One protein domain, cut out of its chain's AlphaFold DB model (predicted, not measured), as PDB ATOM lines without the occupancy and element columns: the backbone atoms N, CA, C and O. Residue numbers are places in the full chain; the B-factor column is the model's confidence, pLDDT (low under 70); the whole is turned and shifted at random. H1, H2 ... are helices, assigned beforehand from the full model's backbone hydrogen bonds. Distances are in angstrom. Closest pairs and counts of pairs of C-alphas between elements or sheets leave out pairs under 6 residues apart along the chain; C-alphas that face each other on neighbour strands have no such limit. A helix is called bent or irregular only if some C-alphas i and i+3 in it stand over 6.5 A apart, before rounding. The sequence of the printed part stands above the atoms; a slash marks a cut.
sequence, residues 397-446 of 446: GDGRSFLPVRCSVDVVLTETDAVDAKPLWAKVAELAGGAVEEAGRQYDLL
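Overview. This is residues 397 to 446 of the 446 residues of an uncharacterized protein of Symbiodinium microadriaticum (UniProt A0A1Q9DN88). Two short helices, H2 and H3, fold back on each other as a V with a tight turn at its point, and a long arc of mostly loop chain, residues 397 to 423, sweeps round one side of them. The four-residue helix H1 sits within this arc, between the long opening stretch of residues 397 to 408 and the loop that returns to H2. The printed part has 50 residues with three named helices, in the order H1, H2, H3, and no named strand; the class is all helix, though under half of the residues, 22 of 50, are in named elements. The whole is only just loose, close to compact, with a radius of gyration of the C-alphas of 12.0 A, and its outline is elongated, spanning 39 by 24 by 16 A.

Along the chain. The printed part begins at Gly 397, with its C-alpha at (118.528, 73.766, 81.113), and residues 397 to 408 hold no named element. H1 is residues 409 to 412, beginning at C-alpha 409 at (106.011, 98.632, 75.795). H2 is residues 424 to 432, 12.0 A from first to last C-alpha. H3 is residues 434 to 442, 12.2 A from first to last C-alpha, and ends at C-alpha 442 at (127.781, 89.746, 89.437). No helix is bent or irregular.

Arrangement. H1 and H2 only just touch, with 3 pairs of C-alphas within 8 A; their closest C-alphas, those of Val 412 and Leu 424, are 7.3 A apart. H2 and H3 touch, and their closest C-alphas are those of Ala 429 and Glu 437, 4.8 A apart. They run opposite ways at a steep tilt of 47 degrees, with their centres 9.7 A apart. H1 and H3 are apart. In H2 and H3 every O i to N i+4 pair is within hydrogen-bond range; H1, with 4 residues, is too short for such a pair, and its one O i to N i+3 pair is within range.

Size, cuts and confidence. The two C-alphas farthest apart are those of Asp 398 and Asp 417, 39.2 A. The C-alphas of Gly 397 and Leu 446, the first and last printed, are 24.9 A apart, and Leu 446 is the chain's last residue. The printed part has no cut. The link from H1 to H2, 11 residues, is long, and the link from H2 to H3, one residue, is tight. The mean pLDDT of the printed part is 83.5, and the model's confidence is low, under 70, at residues 398 to 400, 416 to 417 and 419.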
ATOM      1  N   GLY A 397     117.274  74.502  80.921       73.94
ATOM      2  CA  GLY A 397     118.528  73.766  81.113       73.94
ATOM      3  C   GLY A 397     119.259  74.070  82.432       73.94
ATOM      4  O   GLY A 397     119.182  75.175  82.975       73.94
ATOM      5  N   ASP A 398     120.055  73.103  82.914       62.94
ATOM      6  CA  ASP A 398     120.874  73.194  84.147       62.94
ATOM      7  C   ASP A 398     121.938  74.319  84.119       62.94
ATOM      8  O   ASP A 398     122.563  74.622  85.135       62.94
ATOM      9  N   GLY A 399     122.122  74.974  82.971       64.06
ATOM     10  CA  GLY A 399     122.940  76.172  82.789       64.06
ATOM     11  C   GLY A 399     122.156  77.270  82.079       64.06
ATOM     12  O   GLY A 399     122.532  77.640  80.973       64.06
ATOM     13  N   ARG A 400     121.051  77.737  82.681       67.31
ATOM     14  CA  ARG A 400     120.161  78.767  82.111       67.31
ATOM     15  C   ARG A 400     120.956  79.922  81.506       67.31
ATOM     16  O   ARG A 400     121.530  80.734  82.233       67.31
ATOM     17  N   SER A 401     120.941  80.008  80.181       79.19
ATOM     18  CA  SER A 401     121.602  81.087  79.442       79.19
ATOM     19  C   SER A 401     120.746  82.356  79.411       79.19
ATOM     20  O   SER A 401     121.271  83.448  79.201       79.19
ATOM     21  N   PHE A 402     119.435  82.227  79.644       85.62
ATOM     22  CA  PHE A 402     118.479  83.328  79.558       85.62
ATOM     23  C   PHE A 402     117.578  83.410  80.794       85.62
ATOM     24  O   PHE A 402     117.130  82.403  81.342       85.62
ATOM     25  N   LEU A 403     117.278  84.643  81.209       85.25
ATOM     26  CA  LEU A 403     116.317  84.955  82.265       85.25
ATOM     27  C   LEU A 403     115.127  85.697  81.642       85.25
ATOM     28  O   LEU A 403     115.300  86.829  81.181       85.25
ATOM     29  N   PRO A 404     113.924  85.099  81.597       87.50
ATOM     30  CA  PRO A 404     112.772  85.750  80.994       87.50
ATOM     31  C   PRO A 404     112.257  86.863  81.912       87.50
ATOM     32  O   PRO A 404     111.964  86.638  83.087       87.50
ATOM     33  N   VAL A 405     112.097  88.065  81.357       89.12
ATOM     34  CA  VAL A 405     111.550  89.233  82.060       89.12
ATOM     35  C   VAL A 405     110.344  89.760  81.293       89.12
ATOM     36  O   VAL A 405     110.378  89.898  80.071       89.12
ATOM     37  N   ARG A 406     109.254  90.059  82.008       88.06
ATOM     38  CA  ARG A 406     108.102  90.758  81.427       88.06
ATOM     39  C   ARG A 406     108.379  92.256  81.410       88.06
ATOM     40  O   ARG A 406     108.491  92.867  82.468       88.06
ATOM     41  N   CYS A 407     108.433  92.836  80.217       86.50
ATOM     42  CA  CYS A 407     108.665  94.263  80.019       86.50
ATOM     43  C   CYS A 407     107.406  94.949  79.479       86.50
ATOM     44  O   CYS A 407     106.677  94.370  78.673       86.50
ATOM     45  N   SER A 408     107.162  96.190  79.901       90.56
ATOM     46  CA  SER A 408     106.137  97.032  79.280       90.56
ATOM     47  C   SER A 408     106.643  97.617  77.959       90.56
ATOM     48  O   SER A 408     107.849  97.782  77.749       90.56
ATOM     49  N   VAL A 409     105.709  97.976  77.078       90.75
ATOM     50  CA  VAL A 409     106.011  98.632  75.795       90.75
ATOM     51  C   VAL A 409     106.779  99.934  75.996       90.75
ATOM     52  O   VAL A 409     107.712 100.217  75.247       90.75
ATOM     53  N   ASP A 410     106.441 100.695  77.036       90.31
ATOM     54  CA  ASP A 410     107.113 101.956  77.338       90.31
ATOM     55  C   ASP A 410     108.584 101.751  77.701       90.31
ATOM     56  O   ASP A 410     109.412 102.546  77.273       90.31
ATOM     57  N   VAL A 411     108.935 100.670  78.408       89.94
ATOM     58  CA  VAL A 411     110.337 100.345  78.728       89.94
ATOM     59  C   VAL A 411     111.104  99.954  77.465       89.94
ATOM     60  O   VAL A 411     112.194 100.465  77.225       89.94
ATOM     61  N   VAL A 412     110.529  99.086  76.625       88.62
ATOM     62  CA  VAL A 412     111.175  98.614  75.384       88.62
ATOM     63  C   VAL A 412     111.405  99.758  74.395       88.62
ATOM     64  O   VAL A 412     112.445  99.821  73.742       88.62
ATOM     65  N   LEU A 413     110.440 100.673  74.297       90.31
ATOM     66  CA  LEU A 413     110.472 101.803  73.371       90.31
ATOM     67  C   LEU A 413     110.914 103.109  74.041       90.31
ATOM     68  O   LEU A 413     110.730 104.171  73.451       90.31
ATOM     69  N   THR A 414     111.488 103.049  75.251       87.19
ATOM     70  CA  THR A 414     111.938 104.247  75.974       87.19
ATOM     71  C   THR A 414     112.923 105.032  75.114       87.19
ATOM     72  O   THR A 414     113.830 104.470  74.494       87.19
ATOM     73  N   GLU A 415     112.733 106.343  75.078       76.38
ATOM     74  CA  GLU A 415     113.627 107.288  74.424       76.38
ATOM     75  C   GLU A 415     114.925 107.389  75.242       76.38
ATOM     76  O   GLU A 415     114.921 107.636  76.451       76.38
ATOM     77  N   THR A 416     116.058 107.089  74.610       68.56
ATOM     78  CA  THR A 416     117.380 107.361  75.178       68.56
ATOM     79  C   THR A 416     117.961 108.556  74.461       68.56
ATOM     80  O   THR A 416     118.703 108.408  73.496       68.56
ATOM     81  N   ASP A 417     117.607 109.737  74.953       66.31
ATOM     82  CA  ASP A 417     118.045 111.007  74.366       66.31
ATOM     83  C   ASP A 417     119.459 111.396  74.811       66.31
ATOM     84  O   ASP A 417     120.045 112.353  74.306       66.31
ATOM     85  N   ALA A 418     120.018 110.658  75.770       71.75
ATOM     86  CA  ALA A 418     121.293 110.962  76.389       71.75
ATOM     87  C   ALA A 418     122.343 109.908  76.011       71.75
ATOM     88  O   ALA A 418     122.101 108.706  76.105       71.75
ATOM     89  N   VAL A 419     123.523 110.369  75.582       67.25
ATOM     90  CA  VAL A 419     124.670 109.514  75.212       67.25
ATOM     91  C   VAL A 419     125.168 108.691  76.411       67.25
ATOM     92  O   VAL A 419     125.742 107.622  76.238       67.25
ATOM     93  N   ASP A 420     124.917 109.175  77.624       73.81
ATOM     94  CA  ASP A 420     125.207 108.532  78.905       73.81
ATOM     95  C   ASP A 420     124.026 107.714  79.460       73.81
ATOM     96  O   ASP A 420     124.098 107.188  80.573       73.81
ATOM     97  N   ALA A 421     122.929 107.572  78.705       81.56
ATOM     98  CA  ALA A 421     121.812 106.749  79.133       81.56
ATOM     99  C   ALA A 421     122.241 105.279  79.230       81.56
ATOM    100  O   ALA A 421     122.793 104.703  78.292       81.56
ATOM    101  N   LYS A 422     121.920 104.649  80.366       85.50
ATOM    102  CA  LYS A 422     122.142 103.214  80.564       85.50
ATOM    103  C   LYS A 422     121.513 102.406  79.421       85.50
ATOM    104  O   LYS A 422     120.394 102.737  78.997       85.50
ATOM    105  N   PRO A 423     122.174 101.334  78.950       86.44
ATOM    106  CA  PRO A 423     121.614 100.486  77.909       86.44
ATOM    107  C   PRO A 423     120.294  99.853  78.372       86.44
ATOM    108  O   PRO A 423     120.060  99.668  79.568       86.44
ATOM    109  N   LEU A 424     119.420  99.504  77.421       85.56
ATOM    110  CA  LEU A 424     118.075  98.991  77.717       85.56
ATOM    111  C   LEU A 424     118.099  97.791  78.672       85.56
ATOM    112  O   LEU A 424     117.310  97.745  79.608       85.56
ATOM    113  N   TRP A 425     119.018  96.844  78.475       86.38
ATOM    114  CA  TRP A 425     119.118  95.667  79.338       86.38
ATOM    115  C   TRP A 425     119.469  96.032  80.787       86.38
ATOM    116  O   TRP A 425     118.946  95.399  81.697       86.38
ATOM    117  N   ALA A 426     120.276  97.075  81.014       89.44
ATOM    118  CA  ALA A 426     120.623  97.527  82.358       89.44
ATOM    119  C   ALA A 426     119.399  98.140  83.048       89.44
ATOM    120  O   ALA A 426     119.083  97.802  84.184       89.44
ATOM    121  N   LYS A 427     118.636  98.963  82.315       89.81
ATOM    122  CA  LYS A 427     117.353  99.499  82.793       89.81
ATOM    123  C   LYS A 427     116.360  98.383  83.117       89.81
ATOM    124  O   LYS A 427     115.700  98.434  84.146       89.81
ATOM    125  N   VAL A 428     116.256  97.375  82.249       90.75
ATOM    126  CA  VAL A 428     115.380  96.214  82.465       90.75
ATOM    127  C   VAL A 428     115.817  95.428  83.699       90.75
ATOM    128  O   VAL A 428     114.961  95.067  84.498       90.75
ATOM    129  N   ALA A 429     117.117  95.197  83.887       90.44
ATOM    130  CA  ALA A 429     117.634  94.478  85.045       90.44
ATOM    131  C   ALA A 429     117.366  95.228  86.361       90.44
ATOM    132  O   ALA A 429     116.867  94.625  87.308       90.44
ATOM    133  N   GLU A 430     117.603  96.544  86.396       91.00
ATOM    134  CA  GLU A 430     117.305  97.401  87.555       91.00
ATOM    135  C   GLU A 430     115.807  97.449  87.880       91.00
ATOM    136  O   GLU A 430     115.421  97.389  89.045       91.00
ATOM    137  N   LEU A 431     114.947  97.535  86.860       91.81
ATOM    138  CA  LEU A 431     113.494  97.554  87.048       91.81
ATOM    139  C   LEU A 431     112.934  96.187  87.460       91.81
ATOM    140  O   LEU A 431     111.964  96.129  88.214       91.81
ATOM    141  N   ALA A 432     113.513  95.097  86.954       92.12
ATOM    142  CA  ALA A 432     113.111  93.740  87.306       92.12
ATOM    143  C   ALA A 432     113.519  93.378  88.740       92.12
ATOM    144  O   ALA A 432     112.783  92.660  89.421       92.12
ATOM    145  N   GLY A 433     114.670  93.880  89.198       92.62
ATOM    146  CA  GLY A 433     115.221  93.586  90.514       92.62
ATOM    147  C   GLY A 433     115.557  92.103  90.710       92.62
ATOM    148  O   GLY A 433     115.598  91.295  89.772       92.62
ATOM    149  N   GLY A 434     115.793  91.729  91.969       91.62
ATOM    150  CA  GLY A 434     115.981  90.337  92.382       91.62
ATOM    151  C   GLY A 434     117.126  89.642  91.640       91.62
ATOM    152  O   GLY A 434     118.205  90.205  91.480       91.62
ATOM    153  N   ALA A 435     116.877  88.420  91.164       86.69
ATOM    154  CA  ALA A 435     117.898  87.592  90.519       86.69
ATOM    155  C   ALA A 435     118.464  88.196  89.219       86.69
ATOM    156  O   ALA A 435     119.596  87.896  88.855       86.69
ATOM    157  N   VAL A 436     117.696  89.036  88.513       86.94
ATOM    158  CA  VAL A 436     118.146  89.659  87.255       86.94
ATOM    159  C   VAL A 436     119.127  90.793  87.545       86.94
ATOM    160  O   VAL A 436     120.180  90.874  86.916       86.94
ATOM    161  N   GLU A 437     118.812  91.642  88.526       90.88
ATOM    162  CA  GLU A 437     119.716  92.706  88.973       90.88
ATOM    163  C   GLU A 437     120.985  92.123  89.612       90.88
ATOM    164  O   GLU A 437     122.092  92.576  89.325       90.88
ATOM    165  N   GLU A 438     120.844  91.083  90.439       89.12
ATOM    166  CA  GLU A 438     121.977  90.412  91.081       89.12
ATOM    167  C   GLU A 438     122.917  89.775  90.049       89.12
ATOM    168  O   GLU A 438     124.130  89.964  90.135       89.12
ATOM    169  N   ALA A 439     122.370  89.117  89.019       85.19
ATOM    170  CA  ALA A 439     123.160  88.603  87.903       85.19
ATOM    171  C   ALA A 439     123.880  89.732  87.147       85.19
ATOM    172  O   ALA A 439     125.072  89.618  86.868       85.19
ATOM    173  N   GLY A 440     123.198  90.847  86.863       85.25
ATOM    174  CA  GLY A 440     123.819  92.015  86.231       85.25
ATOM    175  C   GLY A 440     125.018  92.545  87.027       85.25
ATOM    176  O   GLY A 440     126.099  92.727  86.474       85.25
ATOM    177  N   ARG A 441     124.872  92.703  88.347       88.69
ATOM    178  CA  ARG A 441     125.969  93.137  89.231       88.69
ATOM    179  C   ARG A 441     127.103  92.113  89.305       88.69
ATOM    180  O   ARG A 441     128.269  92.491  89.320       88.69
ATOM    181  N   GLN A 442     126.783  90.817  89.344       87.38
ATOM    182  CA  GLN A 442     127.781  89.746  89.437       87.38
ATOM    183  C   GLN A 442     128.759  89.751  88.255       87.38
ATOM    184  O   GLN A 442     129.938  89.447  88.437       87.38
ATOM    185  N   TYR A 443     128.279  90.091  87.059       83.19
ATOM    186  CA  TYR A 443     129.090  90.132  85.841       83.19
ATOM    187  C   TYR A 443     129.648  91.528  85.515       83.19
ATOM    188  O   TYR A 443     130.150  91.719  84.411       83.19
ATOM    189  N   ASP A 444     129.588  92.478  86.460       80.31
ATOM    190  CA  ASP A 444     130.040  93.873  86.285       80.31
ATOM    191  C   ASP A 444     129.348  94.573  85.101       80.31
ATOM    192  O   ASP A 444     129.936  95.314  84.314       80.31
ATOM    193  N   LEU A 445     128.063  94.257  84.940       72.38
ATOM    194  CA  LEU A 445     127.188  94.790  83.905       72.38
ATOM    195  C   LEU A 445     126.300  95.936  84.467       72.38
ATOM    196  O   LEU A 445     125.822  96.789  83.724       72.38
ATOM    197  N   LEU A 446     126.106  96.016  85.785       74.44
ATOM    198  CA  LEU A 446     125.382  97.096  86.479       74.44
ATOM    199  C   LEU A 446     126.283  97.777  87.501       74.44
ATOM    200  O   LEU A 446     126.261  99.030  87.555       74.44
TER     201      LEU A 446